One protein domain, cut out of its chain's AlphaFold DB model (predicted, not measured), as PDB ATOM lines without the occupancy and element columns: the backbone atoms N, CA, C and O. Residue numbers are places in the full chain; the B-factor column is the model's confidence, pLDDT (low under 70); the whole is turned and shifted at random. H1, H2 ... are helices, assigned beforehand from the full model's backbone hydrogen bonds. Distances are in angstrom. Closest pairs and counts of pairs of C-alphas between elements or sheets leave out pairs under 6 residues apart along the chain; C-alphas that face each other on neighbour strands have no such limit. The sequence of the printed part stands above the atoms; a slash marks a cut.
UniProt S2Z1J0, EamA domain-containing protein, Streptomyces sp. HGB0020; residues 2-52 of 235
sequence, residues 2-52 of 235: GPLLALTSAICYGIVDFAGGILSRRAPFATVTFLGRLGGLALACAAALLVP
ATOM      1  N   GLY A   2      12.342  53.269  19.824       85.06
ATOM      2  CA  GLY A   2      12.943  53.170  18.479       85.06
ATOM      3  C   GLY A   2      14.172  52.246  18.328       85.06
ATOM      4  O   GLY A   2      14.208  51.485  17.366       85.06
ATOM      5  N   PRO A   3      15.147  52.221  19.263       88.94
ATOM      6  CA  PRO A   3      16.350  51.393  19.104       88.94
ATOM      7  C   PRO A   3      16.074  49.884  19.100       88.94
ATOM      8  O   PRO A   3      16.694  49.148  18.341       88.94
ATOM      9  N   LEU A   4      15.115  49.425  19.911       90.44
ATOM     10  CA  LEU A   4      14.715  48.015  19.957       90.44
ATOM     11  C   LEU A   4      14.048  47.592  18.646       90.44
ATOM     12  O   LEU A   4      14.377  46.544  18.112       90.44
ATOM     13  N   LEU A   5      13.171  48.432  18.087       86.62
ATOM     14  CA  LEU A   5      12.563  48.187  16.775       86.62
ATOM     15  C   LEU A   5      13.622  48.152  15.664       86.62
ATOM     16  O   LEU A   5      13.574  47.272  14.809       86.62
ATOM     17  N   ALA A   6      14.609  49.053  15.711       85.62
ATOM     18  CA  ALA A   6      15.717  49.069  14.758       85.62
ATOM     19  C   ALA A   6      16.581  47.797  14.848       85.62
ATOM     20  O   ALA A   6      16.903  47.211  13.815       85.62
ATOM     21  N   LEU A   7      16.901  47.331  16.062       89.69
ATOM     22  CA  LEU A   7      17.613  46.068  16.291       89.69
ATOM     23  C   LEU A   7      16.811  44.870  15.780       89.69
ATOM     24  O   LEU A   7      17.357  44.030  15.068       89.69
ATOM     25  N   THR A   8      15.513  44.815  16.073       91.44
ATOM     26  CA  THR A   8      14.634  43.745  15.587       91.44
ATOM     27  C   THR A   8      14.566  43.737  14.060       91.44
ATOM     28  O   THR A   8      14.706  42.676  13.454       91.44
ATOM     29  N   SER A   9      14.430  44.903  13.418       86.44
ATOM     30  CA  SER A   9      14.490  45.011  11.956       86.44
ATOM     31  C   SER A   9      15.843  44.576  11.403       86.44
ATOM     32  O   SER A   9      15.861  43.836  10.423       86.44
ATOM     33  N   ALA A  10      16.955  44.975  12.023       86.38
ATOM     34  CA  ALA A  10      18.296  44.594  11.584       86.38
ATOM     35  C   ALA A  10      18.519  43.076  11.671       86.38
ATOM     36  O   ALA A  10      19.014  42.474  10.718       86.38
ATOM     37  N   ILE A  11      18.094  42.444  12.771       89.88
ATOM     38  CA  ILE A  11      18.159  40.985  12.945       89.88
ATOM     39  C   ILE A  11      17.290  40.290  11.896       89.88
ATOM     40  O   ILE A  11      17.747  39.355  11.239       89.88
ATOM     41  N   CYS A  12      16.059  40.763  11.694       86.75
ATOM     42  CA  CYS A  12      15.137  40.178  10.725       86.75
ATOM     43  C   CYS A  12      15.696  40.271   9.294       86.75
ATOM     44  O   CYS A  12      15.725  39.272   8.576       86.75
ATOM     45  N   TYR A  13      16.239  41.432   8.906       76.75
ATOM     46  CA  TYR A  13      16.897  41.616   7.609       76.75
ATOM     47  C   TYR A  13      18.125  40.710   7.452       76.75
ATOM     48  O   TYR A  13      18.301  40.095   6.401       76.75
ATOM     49  N   GLY A  14      18.940  40.573   8.504       81.62
ATOM     50  CA  GLY A  14      20.112  39.696   8.507       81.62
ATOM     51  C   GLY A  14      19.758  38.221   8.313       81.62
ATOM     52  O   GLY A  14      20.397  37.536   7.515       81.62
ATOM     53  N   ILE A  15      18.704  37.736   8.979       83.06
ATOM     54  CA  ILE A  15      18.214  36.357   8.815       83.06
ATOM     55  C   ILE A  15      17.729  36.124   7.379       83.06
ATOM     56  O   ILE A  15      18.045  35.087   6.792       83.06
ATOM     57  N   VAL A  16      16.994  37.078   6.800       76.00
ATOM     58  CA  VAL A  16      16.481  36.977   5.424       76.00
ATOM     59  C   VAL A  16      17.620  36.922   4.406       76.00
ATOM     60  O   VAL A  16      17.589  36.072   3.513       76.00
ATOM     61  N   ASP A  17      18.637  37.773   4.550       78.25
ATOM     62  CA  ASP A  17      19.783  37.805   3.634       78.25
ATOM     63  C   ASP A  17      20.606  36.508   3.727       78.25
ATOM     64  O   ASP A  17      20.928  35.872   2.717       78.25
ATOM     65  N   PHE A  18      20.826  36.024   4.953       75.19
ATOM     66  CA  PHE A  18      21.537  34.772   5.202       75.19
ATOM     67  C   PHE A  18      20.784  33.554   4.647       75.19
ATOM     68  O   PHE A  18      21.365  32.716   3.945       75.19
ATOM     69  N   ALA A  19      19.476  33.472   4.902       77.38
ATOM     70  CA  ALA A  19      18.620  32.424   4.360       77.38
ATOM     71  C   ALA A  19      18.593  32.474   2.824       77.38
ATOM     72  O   ALA A  19      18.740  31.432   2.180       77.38
ATOM     73  N   GLY A  20      18.494  33.668   2.230       66.44
ATOM     74  CA  GLY A  20      18.558  33.878   0.782       66.44
ATOM     75  C   GLY A  20      19.882  33.403   0.173       66.44
ATOM     76  O   GLY A  20      19.883  32.707  -0.849       66.44
ATOM     77  N   GLY A  21      21.003  33.683   0.842       67.19
ATOM     78  CA  GLY A  21      22.334  33.219   0.452       67.19
ATOM     79  C   GLY A  21      22.479  31.692   0.466       67.19
ATOM     80  O   GLY A  21      23.082  31.120  -0.448       67.19
ATOM     81  N   ILE A  22      21.885  31.007   1.449       73.00
ATOM     82  CA  ILE A  22      21.862  29.534   1.519       73.00
ATOM     83  C   ILE A  22      20.934  28.947   0.446       73.00
ATOM     84  O   ILE A  22      21.309  27.988  -0.237       73.00
ATOM     85  N   LEU A  23      19.744  29.526   0.266       67.44
ATOM     86  CA  LEU A  23      18.726  29.017  -0.657       67.44
ATOM     87  C   LEU A  23      19.142  29.168  -2.127       67.44
ATOM     88  O   LEU A  23      18.815  28.302  -2.943       67.44
ATOM     89  N   SER A  24      19.943  30.192  -2.448       63.72
ATOM     90  CA  SER A  24      20.515  30.406  -3.787       63.72
ATOM     91  C   SER A  24      21.340  29.220  -4.304       63.72
ATOM     92  O   SER A  24      21.436  29.013  -5.512       63.72
ATOM     93  N   ARG A  25      21.905  28.407  -3.399       66.12
ATOM     94  CA  ARG A  25      22.713  27.231  -3.757       66.12
ATOM     95  C   ARG A  25      21.876  25.975  -3.982       66.12
ATOM     96  O   ARG A  25      22.391  25.010  -4.537       66.12
ATOM     97  N   ARG A  26      20.622  25.951  -3.513       62.03
ATOM     98  CA  ARG A  26      19.793  24.734  -3.453       62.03
ATOM     99  C   ARG A  26      18.603  24.740  -4.410       62.03
ATOM    100  O   ARG A  26      18.086  23.667  -4.704       62.03
ATOM    101  N   ALA A  27      18.166  25.900  -4.897       67.56
ATOM    102  CA  ALA A  27      16.955  26.003  -5.706       67.56
ATOM    103  C   ALA A  27      17.099  26.975  -6.891       67.56
ATOM    104  O   ALA A  27      17.827  27.965  -6.806       67.56
ATOM    105  N   PRO A  28      16.365  26.743  -7.995       67.12
ATOM    106  CA  PRO A  28      16.279  27.698  -9.091       67.12
ATOM    107  C   PRO A  28      15.642  29.013  -8.609       67.12
ATOM    108  O   PRO A  28      14.546  29.021  -8.045       67.12
ATOM    109  N   PHE A  29      16.315  30.138  -8.879       65.75
ATOM    110  CA  PHE A  29      15.934  31.496  -8.447       65.75
ATOM    111  C   PHE A  29      14.465  31.860  -8.702       65.75
ATOM    112  O   PHE A  29      13.857  32.583  -7.911       65.75
ATOM    113  N   ALA A  30      13.886  31.351  -9.793       68.12
ATOM    114  CA  ALA A  30      12.496  31.597 -10.157       68.12
ATOM    115  C   ALA A  30      11.508  31.053  -9.114       68.12
ATOM    116  O   ALA A  30      10.549  31.737  -8.775       68.12
ATOM    117  N   THR A  31      11.757  29.862  -8.563       69.75
ATOM    118  CA  THR A  31      10.856  29.241  -7.580       69.75
ATOM    119  C   THR A  31      10.928  29.966  -6.242       69.75
ATOM    120  O   THR A  31       9.897  30.248  -5.640       69.75
ATOM    121  N   VAL A  32      12.133  30.348  -5.809       72.38
ATOM    122  CA  VAL A  32      12.350  31.082  -4.549       72.38
ATOM    123  C   VAL A  32      11.676  32.453  -4.579       72.38
ATOM    124  O   VAL A  32      10.990  32.833  -3.634       72.38
ATOM    125  N   THR A  33      11.818  33.189  -5.683       74.00
ATOM    126  CA  THR A  33      11.174  34.506  -5.827       74.00
ATOM    127  C   THR A  33       9.657  34.413  -5.951       74.00
ATOM    128  O   THR A  33       8.959  35.313  -5.483       74.00
ATOM    129  N   PHE A  34       9.133  33.333  -6.536       78.81
ATOM    130  CA  PHE A  34       7.693  33.091  -6.579       78.81
ATOM    131  C   PHE A  34       7.135  32.792  -5.182       78.81
ATOM    132  O   PHE A  34       6.161  33.418  -4.768       78.81
ATOM    133  N   LEU A  35       7.798  31.913  -4.424       79.62
ATOM    134  CA  LEU A  35       7.400  31.570  -3.057       79.62
ATOM    135  C   LEU A  35       7.509  32.770  -2.107       79.62
ATOM    136  O   LEU A  35       6.598  33.008  -1.322       79.62
ATOM    137  N   GLY A  36       8.573  33.570  -2.225       79.94
ATOM    138  CA  GLY A  36       8.742  34.791  -1.433       79.94
ATOM    139  C   GLY A  36       7.649  35.827  -1.705       79.94
ATOM    140  O   GLY A  36       7.131  36.441  -0.775       79.94
ATOM    141  N   ARG A  37       7.229  35.977  -2.967       83.44
ATOM    142  CA  ARG A  37       6.097  36.848  -3.325       83.44
ATOM    143  C   ARG A  37       4.761  36.329  -2.822       83.44
ATOM    144  O   ARG A  37       3.959  37.134  -2.362       83.44
ATOM    145  N   LEU A  38       4.527  35.020  -2.892       85.00
ATOM    146  CA  LEU A  38       3.323  34.411  -2.326       85.00
ATOM    147  C   LEU A  38       3.281  34.576  -0.807       85.00
ATOM    148  O   LEU A  38       2.239  34.935  -0.274       85.00
ATOM    149  N   GLY A  39       4.414  34.387  -0.126       85.00
ATOM    150  CA  GLY A  39       4.535  34.629   1.310       85.00
ATOM    151  C   GLY A  39       4.239  36.082   1.675       85.00
ATOM    152  O   GLY A  39       3.426  36.332   2.559       85.00
ATOM    153  N   GLY A  40       4.820  37.042   0.947       82.44
ATOM    154  CA  GLY A  40       4.543  38.468   1.145       82.44
ATOM    155  C   GLY A  40       3.080  38.842   0.889       82.44
ATOM    156  O   GLY A  40       2.500  39.592   1.669       82.44
ATOM    157  N   LEU A  41       2.460  38.281  -0.156       85.62
ATOM    158  CA  LEU A  41       1.039  38.485  -0.455       85.62
ATOM    159  C   LEU A  41       0.145  37.895   0.643       85.62
ATOM    160  O   LEU A  41      -0.773  38.563   1.107       85.62
ATOM    161  N   ALA A  42       0.422  36.665   1.076       87.62
ATOM    162  CA  ALA A  42      -0.335  36.003   2.134       87.62
ATOM    163  C   ALA A  42      -0.237  36.775   3.455       87.62
ATOM    164  O   ALA A  42      -1.251  36.981   4.119       87.62
ATOM    165  N   LEU A  43       0.961  37.258   3.800       86.50
ATOM    166  CA  LEU A  43       1.181  38.082   4.985       86.50
ATOM    167  C   LEU A  43       0.421  39.413   4.891       86.50
ATOM    168  O   LEU A  43      -0.203  39.825   5.862       86.50
ATOM    169  N   ALA A  44       0.430  40.060   3.720       84.31
ATOM    170  CA  ALA A  44      -0.317  41.293   3.484       84.31
ATOM    171  C   ALA A  44      -1.836  41.078   3.599       84.31
ATOM    172  O   ALA A  44      -2.513  41.875   4.243       84.31
ATOM    173  N   CYS A  45      -2.369  39.983   3.047       85.69
ATOM    174  CA  CYS A  45      -3.778  39.620   3.206       85.69
ATOM    175  C   CYS A  45      -4.125  39.345   4.673       85.69
ATOM    176  O   CYS A  45      -5.126  39.855   5.165       85.69
ATOM    177  N   ALA A  46      -3.294  38.586   5.392       87.06
ATOM    178  CA  ALA A  46      -3.505  38.329   6.814       87.06
ATOM    179  C   ALA A  46      -3.508  39.637   7.623       87.06
ATOM    180  O   ALA A  46      -4.407  39.853   8.430       87.06
ATOM    181  N   ALA A  47      -2.563  40.543   7.360       85.12
ATOM    182  CA  ALA A  47      -2.524  41.856   7.995       85.12
ATOM    183  C   ALA A  47      -3.780  42.688   7.686       85.12
ATOM    184  O   ALA A  47      -4.331  43.308   8.592       85.12
ATOM    185  N   ALA A  48      -4.271  42.653   6.444       84.06
ATOM    186  CA  ALA A  48      -5.502  43.336   6.051       84.06
ATOM    187  C   ALA A  48      -6.757  42.775   6.749       84.06
ATOM    188  O   ALA A  48      -7.699  43.523   6.980       84.06
ATOM    189  N   LEU A  49      -6.777  41.484   7.100       83.38
ATOM    190  CA  LEU A  49      -7.871  40.883   7.876       83.38
ATOM    191  C   LEU A  49      -7.783  41.202   9.375       83.38
ATOM    192  O   LEU A  49      -8.812  41.307  10.037       83.38
ATOM    193  N   LEU A  50      -6.569  41.313   9.923       85.12
ATOM    194  CA  LEU A  50      -6.348  41.547  11.354       85.12
ATOM    195  C   LEU A  50      -6.511  43.018  11.757       85.12
ATOM    196  O   LEU A  50      -6.787  43.293  12.924       85.12
ATOM    197  N   VAL A  51      -6.319  43.956  10.826       81.44
ATOM    198  CA  VAL A  51      -6.400  45.398  11.088       81.44
ATOM    199  C   VAL A  51      -7.691  45.958  10.477       81.44
ATOM    200  O   VAL A  51      -7.739  46.165   9.264       81.44
ATOM    201  N   PRO A  52      -8.744  46.213  11.276       70.25
ATOM    202  CA  PRO A  52      -9.963  46.839  10.776       70.25
ATOM    203  C   PRO A  52      -9.673  48.266  10.292       70.25
ATOM    204  O   PRO A  52      -9.076  49.065  11.010       70.25
TER     205      PRO A  52
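What this domain is: This is residues 2 to 52 of the 235 residues of the protein "EamA domain-containing protein" of Streptomyces sp. HGB0020 (UniProt S2Z1J0). Two long helices, H1 and H2, make an open V, joined at its point by a tight link and spreading apart toward their other ends. They come near each other only by the link; residues 2 to 19 of H1 and residues 34 to 52 stand free. The printed part has 51 residues, with two named helices, H1 then H2, and no named strand: all helix. It is loose, with a radius of gyration of the C-alphas of 14.0 A, and flat, spanning 38 by 28 by 8 A.

Where its parts are: H1, residues 2 to 23, is 31.4 A long from C-alpha 2 at (12.943, 53.170, 18.479) to C-alpha 23. H2, residues 29 to 50, is 31.5 A long and ends at C-alpha 50 at (-6.348, 41.547, 11.354).

How they stand to each other: H1 and H2 are close but not clearly touching; their closest C-alphas, of Leu 23 and Val 32, are 7.8 A apart. They run opposite ways at a shallow tilt of 33 degrees, only just short of steep. Their centres are 17.5 A apart. In H1 and H2 every O i to N i+4 pair is within hydrogen-bond range.

The domain as a whole: The two C-alphas farthest apart, of Arg 25 and Pro 52, are 40.8 A apart. The printed part has no cut. Its mean pLDDT is 79.3, with residues 20 to 21 and 23 to 31 under 70.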